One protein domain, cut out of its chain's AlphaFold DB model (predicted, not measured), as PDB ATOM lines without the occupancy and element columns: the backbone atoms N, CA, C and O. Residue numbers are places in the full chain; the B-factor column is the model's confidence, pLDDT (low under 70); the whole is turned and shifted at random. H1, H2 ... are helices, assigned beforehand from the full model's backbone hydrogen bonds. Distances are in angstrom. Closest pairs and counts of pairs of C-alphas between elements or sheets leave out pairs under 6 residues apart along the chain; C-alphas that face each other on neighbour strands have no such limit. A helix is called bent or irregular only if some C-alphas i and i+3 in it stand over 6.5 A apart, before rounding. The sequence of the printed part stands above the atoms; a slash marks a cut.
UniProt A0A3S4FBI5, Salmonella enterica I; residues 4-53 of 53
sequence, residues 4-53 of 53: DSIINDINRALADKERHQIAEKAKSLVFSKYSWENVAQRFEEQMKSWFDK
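AT A GLANCE: This is residues 4 to 53 of the 53 residues of a protein of Salmonella enterica I (UniProt A0A3S4FBI5). Three helices are strung end to end with no shared core: H3, the longest by residues, and H2 follow one another as a long, angled arm, and H1 turns off from the far end of H2 to make the short limb of an L. H1 and H2 make the corner near their ends, and no helix folds back to lie side by side with another. The printed part has 50 residues with three named helices, in the order H1, H2, H3, and no named strand; the class is all helix. The whole is extended, with a radius of gyration of the C-alphas of 18.0 A and spans of 53 by 25 by 8 A.

HOW THE PARTS SIT: Begin with H3, residues 36 to 51, which touches no helix. Go back across residues 34 and 35, a tight link, to H2, residues 19 to 33; H2 and H3 meet only through their link. At the other end of H2, residues 16 to 18 form the tight link to H1, residues 4 to 15. H1 and H2 are close but not clearly touching, with 1 pair of C-alphas within 8 A: those of Ala 13 and Arg 19, the closest, are 6.6 A apart. Their lines stand about perpendicular, but only just, at 71 degrees, and their centres are 18.6 A apart. H1 and H3 are apart. In the backbones of H1, H2 and H3, every O i to N i+4 pair is within hydrogen-bond range.

IN THESE COORDINATES: Find C-alpha 36 at (24.164, 24.116, -35.717); from there H3 runs 22.3 A to C-alpha 51 at (35.309, 6.253, -28.509). For H2, look at C-alpha 19 at (28.046, 48.294, -43.189) and then at C-alpha 33 at (28.896, 27.426, -43.179): over its 20.9 A y falls, while x and z end close to where they began. H1 begins at Asp 4, with its C-alpha at (46.189, 50.388, -33.276), and runs 16.5 A to the C-alpha of Ala 15, mainly toward lower x. No helix is bent.

THE WHOLE: Look to Lys 17, in the link between H1 and H2, and to Lys 53, the chain's last residue: their C-alphas are the two farthest apart, at 54.0 A. The first and last printed C-alphas, of Asp 4 and Lys 53, are 49.0 A apart. Residues 4 to 12, 14 to 21 and 24 to 53 stand free. The printed part has no cut, and neither link is long. In the B-factor column the mean pLDDT of the printed part is 90.9, and residue 53 is the one printed residue under 70 in this model.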
ATOM      1  N   ASP A   4      46.342  49.430 -32.174       95.12
ATOM      2  CA  ASP A   4      46.189  50.388 -33.276       95.12
ATOM      3  C   ASP A   4      45.547  49.755 -34.514       95.12
ATOM      4  O   ASP A   4      44.680  50.361 -35.144       95.12
ATOM      5  N   SER A   5      45.912  48.509 -34.846       95.31
ATOM      6  CA  SER A   5      45.266  47.795 -35.956       95.31
ATOM      7  C   SER A   5      43.779  47.552 -35.693       95.31
ATOM      8  O   SER A   5      42.965  47.745 -36.589       95.31
ATOM      9  N   ILE A   6      43.407  47.231 -34.448       94.81
ATOM     10  CA  ILE A   6      42.008  46.997 -34.064       94.81
ATOM     11  C   ILE A   6      41.206  48.300 -34.147       94.81
ATOM     12  O   ILE A   6      40.102  48.312 -34.688       94.81
ATOM     13  N   ILE A   7      41.758  49.411 -33.650       96.00
ATOM     14  CA  ILE A   7      41.103  50.726 -33.695       96.00
ATOM     15  C   ILE A   7      40.868  51.163 -35.147       96.00
ATOM     16  O   ILE A   7      39.772  51.615 -35.488       96.00
ATOM     17  N   ASN A   8      41.860  50.981 -36.021       96.31
ATOM     18  CA  ASN A   8      41.726  51.295 -37.443       96.31
ATOM     19  C   ASN A   8      40.650  50.443 -38.126       96.31
ATOM     20  O   ASN A   8      39.867  50.963 -38.923       96.31
ATOM     21  N   ASP A   9      40.571  49.159 -37.785       94.06
ATOM     22  CA  ASP A   9      39.554  48.257 -38.321       94.06
ATOM     23  C   ASP A   9      38.142  48.645 -37.875       94.06
ATOM     24  O   ASP A   9      37.228  48.672 -38.701       94.06
ATOM     25  N   ILE A  10      37.969  49.024 -36.606       92.88
ATOM     26  CA  ILE A  10      36.690  49.515 -36.076       92.88
ATOM     27  C   ILE A  10      36.273  50.799 -36.795       92.88
ATOM     28  O   ILE A  10      35.152  50.888 -37.294       92.88
ATOM     29  N   ASN A  11      37.174  51.778 -36.897       96.31
ATOM     30  CA  ASN A  11      36.878  53.050 -37.558       96.31
ATOM     31  C   ASN A  11      36.492  52.846 -39.028       96.31
ATOM     32  O   ASN A  11      35.524  53.439 -39.505       96.31
ATOM     33  N   ARG A  12      37.201  51.954 -39.727       94.38
ATOM     34  CA  ARG A  12      36.895  51.567 -41.107       94.38
ATOM     35  C   ARG A  12      35.514  50.926 -41.226       94.38
ATOM     36  O   ARG A  12      34.740  51.336 -42.085       94.38
ATOM     37  N   ALA A  13      35.185  49.969 -40.360       91.38
ATOM     38  CA  ALA A  13      33.883  49.303 -40.372       91.38
ATOM     39  C   ALA A  13      32.722  50.267 -40.062       91.38
ATOM     40  O   ALA A  13      31.651  50.161 -40.659       91.38
ATOM     41  N   LEU A  14      32.924  51.228 -39.153       92.56
ATOM     42  CA  LEU A  14      31.902  52.214 -38.783       92.56
ATOM     43  C   LEU A  14      31.647  53.255 -39.881       92.56
ATOM     44  O   LEU A  14      30.501  53.686 -40.050       92.56
ATOM     45  N   ALA A  15      32.697  53.642 -40.611       95.38
ATOM     46  CA  ALA A  15      32.635  54.604 -41.709       95.38
ATOM     47  C   ALA A  15      32.075  54.014 -43.016       95.38
ATOM     48  O   ALA A  15      31.743  54.768 -43.934       95.38
ATOM     49  N   ASP A  16      31.964  52.688 -43.115       93.62
ATOM     50  CA  ASP A  16      31.488  52.017 -44.319       93.62
ATOM     51  C   ASP A  16      29.989  52.285 -44.560       93.62
ATOM     52  O   ASP A  16      29.124  51.987 -43.728       93.62
ATOM     53  N   LYS A  17      29.672  52.845 -45.733       94.62
ATOM     54  CA  LYS A  17      28.296  53.158 -46.150       94.62
ATOM     55  C   LYS A  17      27.450  51.899 -46.344       94.62
ATOM     56  O   LYS A  17      26.230  51.960 -46.207       94.62
ATOM     57  N   GLU A  18      28.080  50.763 -46.623       95.31
ATOM     58  CA  GLU A  18      27.429  49.474 -46.841       95.31
ATOM     59  C   GLU A  18      27.441  48.582 -45.593       95.31
ATOM     60  O   GLU A  18      27.003  47.432 -45.665       95.31
ATOM     61  N   ARG A  19      27.877  49.088 -44.425       92.38
ATOM     62  CA  ARG A  19      28.046  48.294 -43.189       92.38
ATOM     63  C   ARG A  19      26.863  47.381 -42.850       92.38
ATOM     64  O   ARG A  19      27.067  46.262 -42.395       92.38
ATOM     65  N   HIS A  20      25.629  47.827 -43.098       93.94
ATOM     66  CA  HIS A  20      24.423  47.034 -42.843       93.94
ATOM     67  C   HIS A  20      24.309  45.839 -43.798       93.94
ATOM     68  O   HIS A  20      24.019  44.729 -43.364       93.94
ATOM     69  N   GLN A  21      24.595  46.037 -45.086       94.56
ATOM     70  CA  GLN A  21      24.598  44.952 -46.067       94.56
ATOM     71  C   GLN A  21      25.751  43.979 -45.820       94.56
ATOM     72  O   GLN A  21      25.579  42.770 -45.957       94.56
ATOM     73  N   ILE A  22      26.923  44.498 -45.440       91.00
ATOM     74  CA  ILE A  22      28.082  43.684 -45.067       91.00
ATOM     75  C   ILE A  22      27.744  42.817 -43.848       91.00
ATOM     76  O   ILE A  22      28.006  41.617 -43.873       91.00
ATOM     77  N   ALA A  23      27.108  43.391 -42.822       92.12
ATOM     78  CA  ALA A  23      26.680  42.656 -41.634       92.12
ATOM     79  C   ALA A  23      25.681  41.536 -41.968       92.12
ATOM     80  O   ALA A  23      25.870  40.403 -41.526       92.12
ATOM     81  N   GLU A  24      24.667  41.807 -42.796       95.00
ATOM     82  CA  GLU A  24      23.694  40.784 -43.206       95.00
ATOM     83  C   GLU A  24      24.334  39.669 -44.046       95.00
ATOM     84  O   GLU A  24      24.098  38.485 -43.796       95.00
ATOM     85  N   LYS A  25      25.212  40.019 -44.996       93.94
ATOM     86  CA  LYS A  25      25.970  39.030 -45.781       93.94
ATOM     87  C   LYS A  25      26.869  38.177 -44.887       93.94
ATOM     88  O   LYS A  25      26.901  36.960 -45.047       93.94
ATOM     89  N   ALA A  26      27.571  38.792 -43.936       90.56
ATOM     90  CA  ALA A  26      28.431  38.083 -42.993       90.56
ATOM     91  C   ALA A  26      27.622  37.122 -42.114       90.56
ATOM     92  O   ALA A  26      27.991  35.957 -41.975       90.56
ATOM     93  N   LYS A  27      26.481  37.576 -41.585       90.69
ATOM     94  CA  LYS A  27      25.555  36.747 -40.810       90.69
ATOM     95  C   LYS A  27      25.074  35.547 -41.626       90.69
ATOM     96  O   LYS A  27      25.211  34.412 -41.178       90.69
ATOM     97  N   SER A  28      24.570  35.783 -42.838       91.06
ATOM     98  CA  SER A  28      24.115  34.720 -43.742       91.06
ATOM     99  C   SER A  28      25.231  33.717 -44.054       91.06
ATOM    100  O   SER A  28      25.017  32.508 -43.969       91.06
ATOM    101  N   LEU A  29      26.448  34.202 -44.319       90.06
ATOM    102  CA  LEU A  29      27.611  33.354 -44.567       90.06
ATOM    103  C   LEU A  29      27.942  32.468 -43.359       90.06
ATOM    104  O   LEU A  29      28.154  31.267 -43.538       90.06
ATOM    105  N   VAL A  30      27.966  33.032 -42.148       87.88
ATOM    106  CA  VAL A  30      28.222  32.275 -40.914       87.88
ATOM    107  C   VAL A  30      27.187  31.169 -40.745       87.88
ATOM    108  O   VAL A  30      27.577  30.018 -40.589       87.88
ATOM    109  N   PHE A  31      25.893  31.472 -40.876       85.62
ATOM    110  CA  PHE A  31      24.844  30.453 -40.761       85.62
ATOM    111  C   PHE A  31      24.892  29.407 -41.883       85.62
ATOM    112  O   PHE A  31      24.602  28.243 -41.633       85.62
ATOM    113  N   SER A  32      25.307  29.782 -43.099       85.62
ATOM    114  CA  SER A  32      25.448  28.828 -44.210       85.62
ATOM    115  C   SER A  32      26.594  27.827 -44.014       85.62
ATOM    116  O   SER A  32      26.504  26.687 -44.461       85.62
ATOM    117  N   LYS A  33      27.686  28.244 -43.358       82.06
ATOM    118  CA  LYS A  33      28.896  27.426 -43.179       82.06
ATOM    119  C   LYS A  33      28.931  26.703 -41.838       82.06
ATOM    120  O   LYS A  33      29.411  25.577 -41.761       82.06
ATOM    121  N   TYR A  34      28.420  27.355 -40.804       82.00
ATOM    122  CA  TYR A  34      28.450  26.916 -39.415       82.00
ATOM    123  C   TYR A  34      27.027  26.778 -38.873       82.00
ATOM    124  O   TYR A  34      26.719  27.274 -37.790       82.00
ATOM    125  N   SER A  35      26.139  26.136 -39.637       83.88
ATOM    126  CA  SER A  35      24.834  25.760 -39.099       83.88
ATOM    127  C   SER A  35      25.024  24.872 -37.868       83.88
ATOM    128  O   SER A  35      26.018  24.142 -37.759       83.88
ATOM    129  N   TRP A  36      24.084  24.937 -36.925       84.94
ATOM    130  CA  TRP A  36      24.164  24.116 -35.717       84.94
ATOM    131  C   TRP A  36      24.175  22.627 -36.064       84.94
ATOM    132  O   TRP A  36      24.896  21.857 -35.439       84.94
ATOM    133  N   GLU A  37      23.462  22.239 -37.117       87.56
ATOM    134  CA  GLU A  37      23.448  20.883 -37.659       87.56
ATOM    135  C   GLU A  37      24.846  20.457 -38.124       87.56
ATOM    136  O   GLU A  37      25.324  19.393 -37.736       87.56
ATOM    137  N   ASN A  38      25.547  21.307 -38.884       85.56
ATOM    138  CA  ASN A  38      26.900  21.009 -39.353       85.56
ATOM    139  C   ASN A  38      27.897  20.936 -38.188       85.56
ATOM    140  O   ASN A  38      28.790  20.088 -38.188       85.56
ATOM    141  N   VAL A  39      27.760  21.816 -37.189       87.56
ATOM    142  CA  VAL A  39      28.600  21.801 -35.981       87.56
ATOM    143  C   VAL A  39      28.365  20.520 -35.176       87.56
ATOM    144  O   VAL A  39      29.332  19.863 -34.788       87.56
ATOM    145  N   ALA A  40      27.104  20.135 -34.971       90.12
ATOM    146  CA  ALA A  40      26.730  18.922 -34.252       90.12
ATOM    147  C   ALA A  40      27.226  17.664 -34.974       90.12
ATOM    148  O   ALA A  40      27.866  16.822 -34.350       90.12
ATOM    149  N   GLN A  41      27.047  17.579 -36.295       90.38
ATOM    150  CA  GLN A  41      27.549  16.458 -37.088       90.38
ATOM    151  C   GLN A  41      29.071  16.305 -36.954       90.38
ATOM    152  O   GLN A  41      29.567  15.209 -36.703       90.38
ATOM    153  N   ARG A  42      29.831  17.400 -37.084       91.12
ATOM    154  CA  ARG A  42      31.294  17.364 -36.922       91.12
ATOM    155  C   ARG A  42      31.709  16.923 -35.525       91.12
ATOM    156  O   ARG A  42      32.694  16.204 -35.382       91.12
ATOM    157  N   PHE A  43      30.975  17.353 -34.505       92.38
ATOM    158  CA  PHE A  43      31.209  16.921 -33.134       92.38
ATOM    159  C   PHE A  43      30.944  15.417 -32.965       92.38
ATOM    160  O   PHE A  43      31.790  14.710 -32.422       92.38
ATOM    161  N   GLU A  44      29.827  14.906 -33.486       94.69
ATOM    162  CA  GLU A  44      29.503  13.474 -33.463       94.69
ATOM    163  C   GLU A  44      30.553  12.624 -34.186       94.69
ATOM    164  O   GLU A  44      30.962  11.587 -33.667       94.69
ATOM    165  N   GLU A  45      31.027  13.063 -35.357       95.25
ATOM    166  CA  GLU A  45      32.108  12.401 -36.101       95.25
ATOM    167  C   GLU A  45      33.383  12.274 -35.251       95.25
ATOM    168  O   GLU A  45      34.007  11.209 -35.222       95.25
ATOM    169  N   GLN A  46      33.756  13.332 -34.522       95.62
ATOM    170  CA  GLN A  46      34.926  13.308 -33.639       95.62
ATOM    171  C   GLN A  46      34.719  12.409 -32.421       95.62
ATOM    172  O   GLN A  46      35.607  11.630 -32.084       95.62
ATOM    173  N   MET A  47      33.538  12.456 -31.801       95.88
ATOM    174  CA  MET A  47      33.202  11.578 -30.680       95.88
ATOM    175  C   MET A  47      33.291  10.102 -31.082       95.88
ATOM    176  O   MET A  47      33.958   9.326 -30.400       95.88
ATOM    177  N   LYS A  48      32.717   9.723 -32.229       94.62
ATOM    178  CA  LYS A  48      32.838   8.359 -32.769       94.62
ATOM    179  C   LYS A  48      34.298   7.982 -33.013       94.62
ATOM    180  O   LYS A  48      34.741   6.923 -32.589       94.62
ATOM    181  N   SER A  49      35.093   8.874 -33.612       95.00
ATOM    182  CA  SER A  49      36.524   8.622 -33.831       95.00
ATOM    183  C   SER A  49      37.321   8.387 -32.541       95.00
ATOM    184  O   SER A  49      38.366   7.730 -32.594       95.00
ATOM    185  N   TRP A  50      36.910   8.976 -31.419       93.88
ATOM    186  CA  TRP A  50      37.606   8.838 -30.141       93.88
ATOM    187  C   TRP A  50      37.179   7.603 -29.357       93.88
ATOM    188  O   TRP A  50      38.032   6.990 -28.716       93.88
ATOM    189  N   PHE A  51      35.894   7.252 -29.404       91.94
ATOM    190  CA  PHE A  51      35.309   6.253 -28.509       91.94
ATOM    191  C   PHE A  51      34.907   4.937 -29.187       91.94
ATOM    192  O   PHE A  51      34.838   3.932 -28.489       91.94
ATOM    193  N   ASP A  52      34.726   4.899 -30.511       81.94
ATOM    194  CA  ASP A  52      34.351   3.677 -31.245       81.94
ATOM    195  C   ASP A  52      35.578   2.908 -31.787       81.94
ATOM    196  O   ASP A  52      35.510   2.278 -32.846       81.94
ATOM    197  N   LYS A  53      36.720   2.980 -31.088       57.38
ATOM    198  CA  LYS A  53      37.895   2.136 -31.370       57.38
ATOM    199  C   LYS A  53      37.815   0.792 -30.661       57.38
ATOM    200  O   LYS A  53      37.623   0.797 -29.427       57.38
TER     201      LYS A  53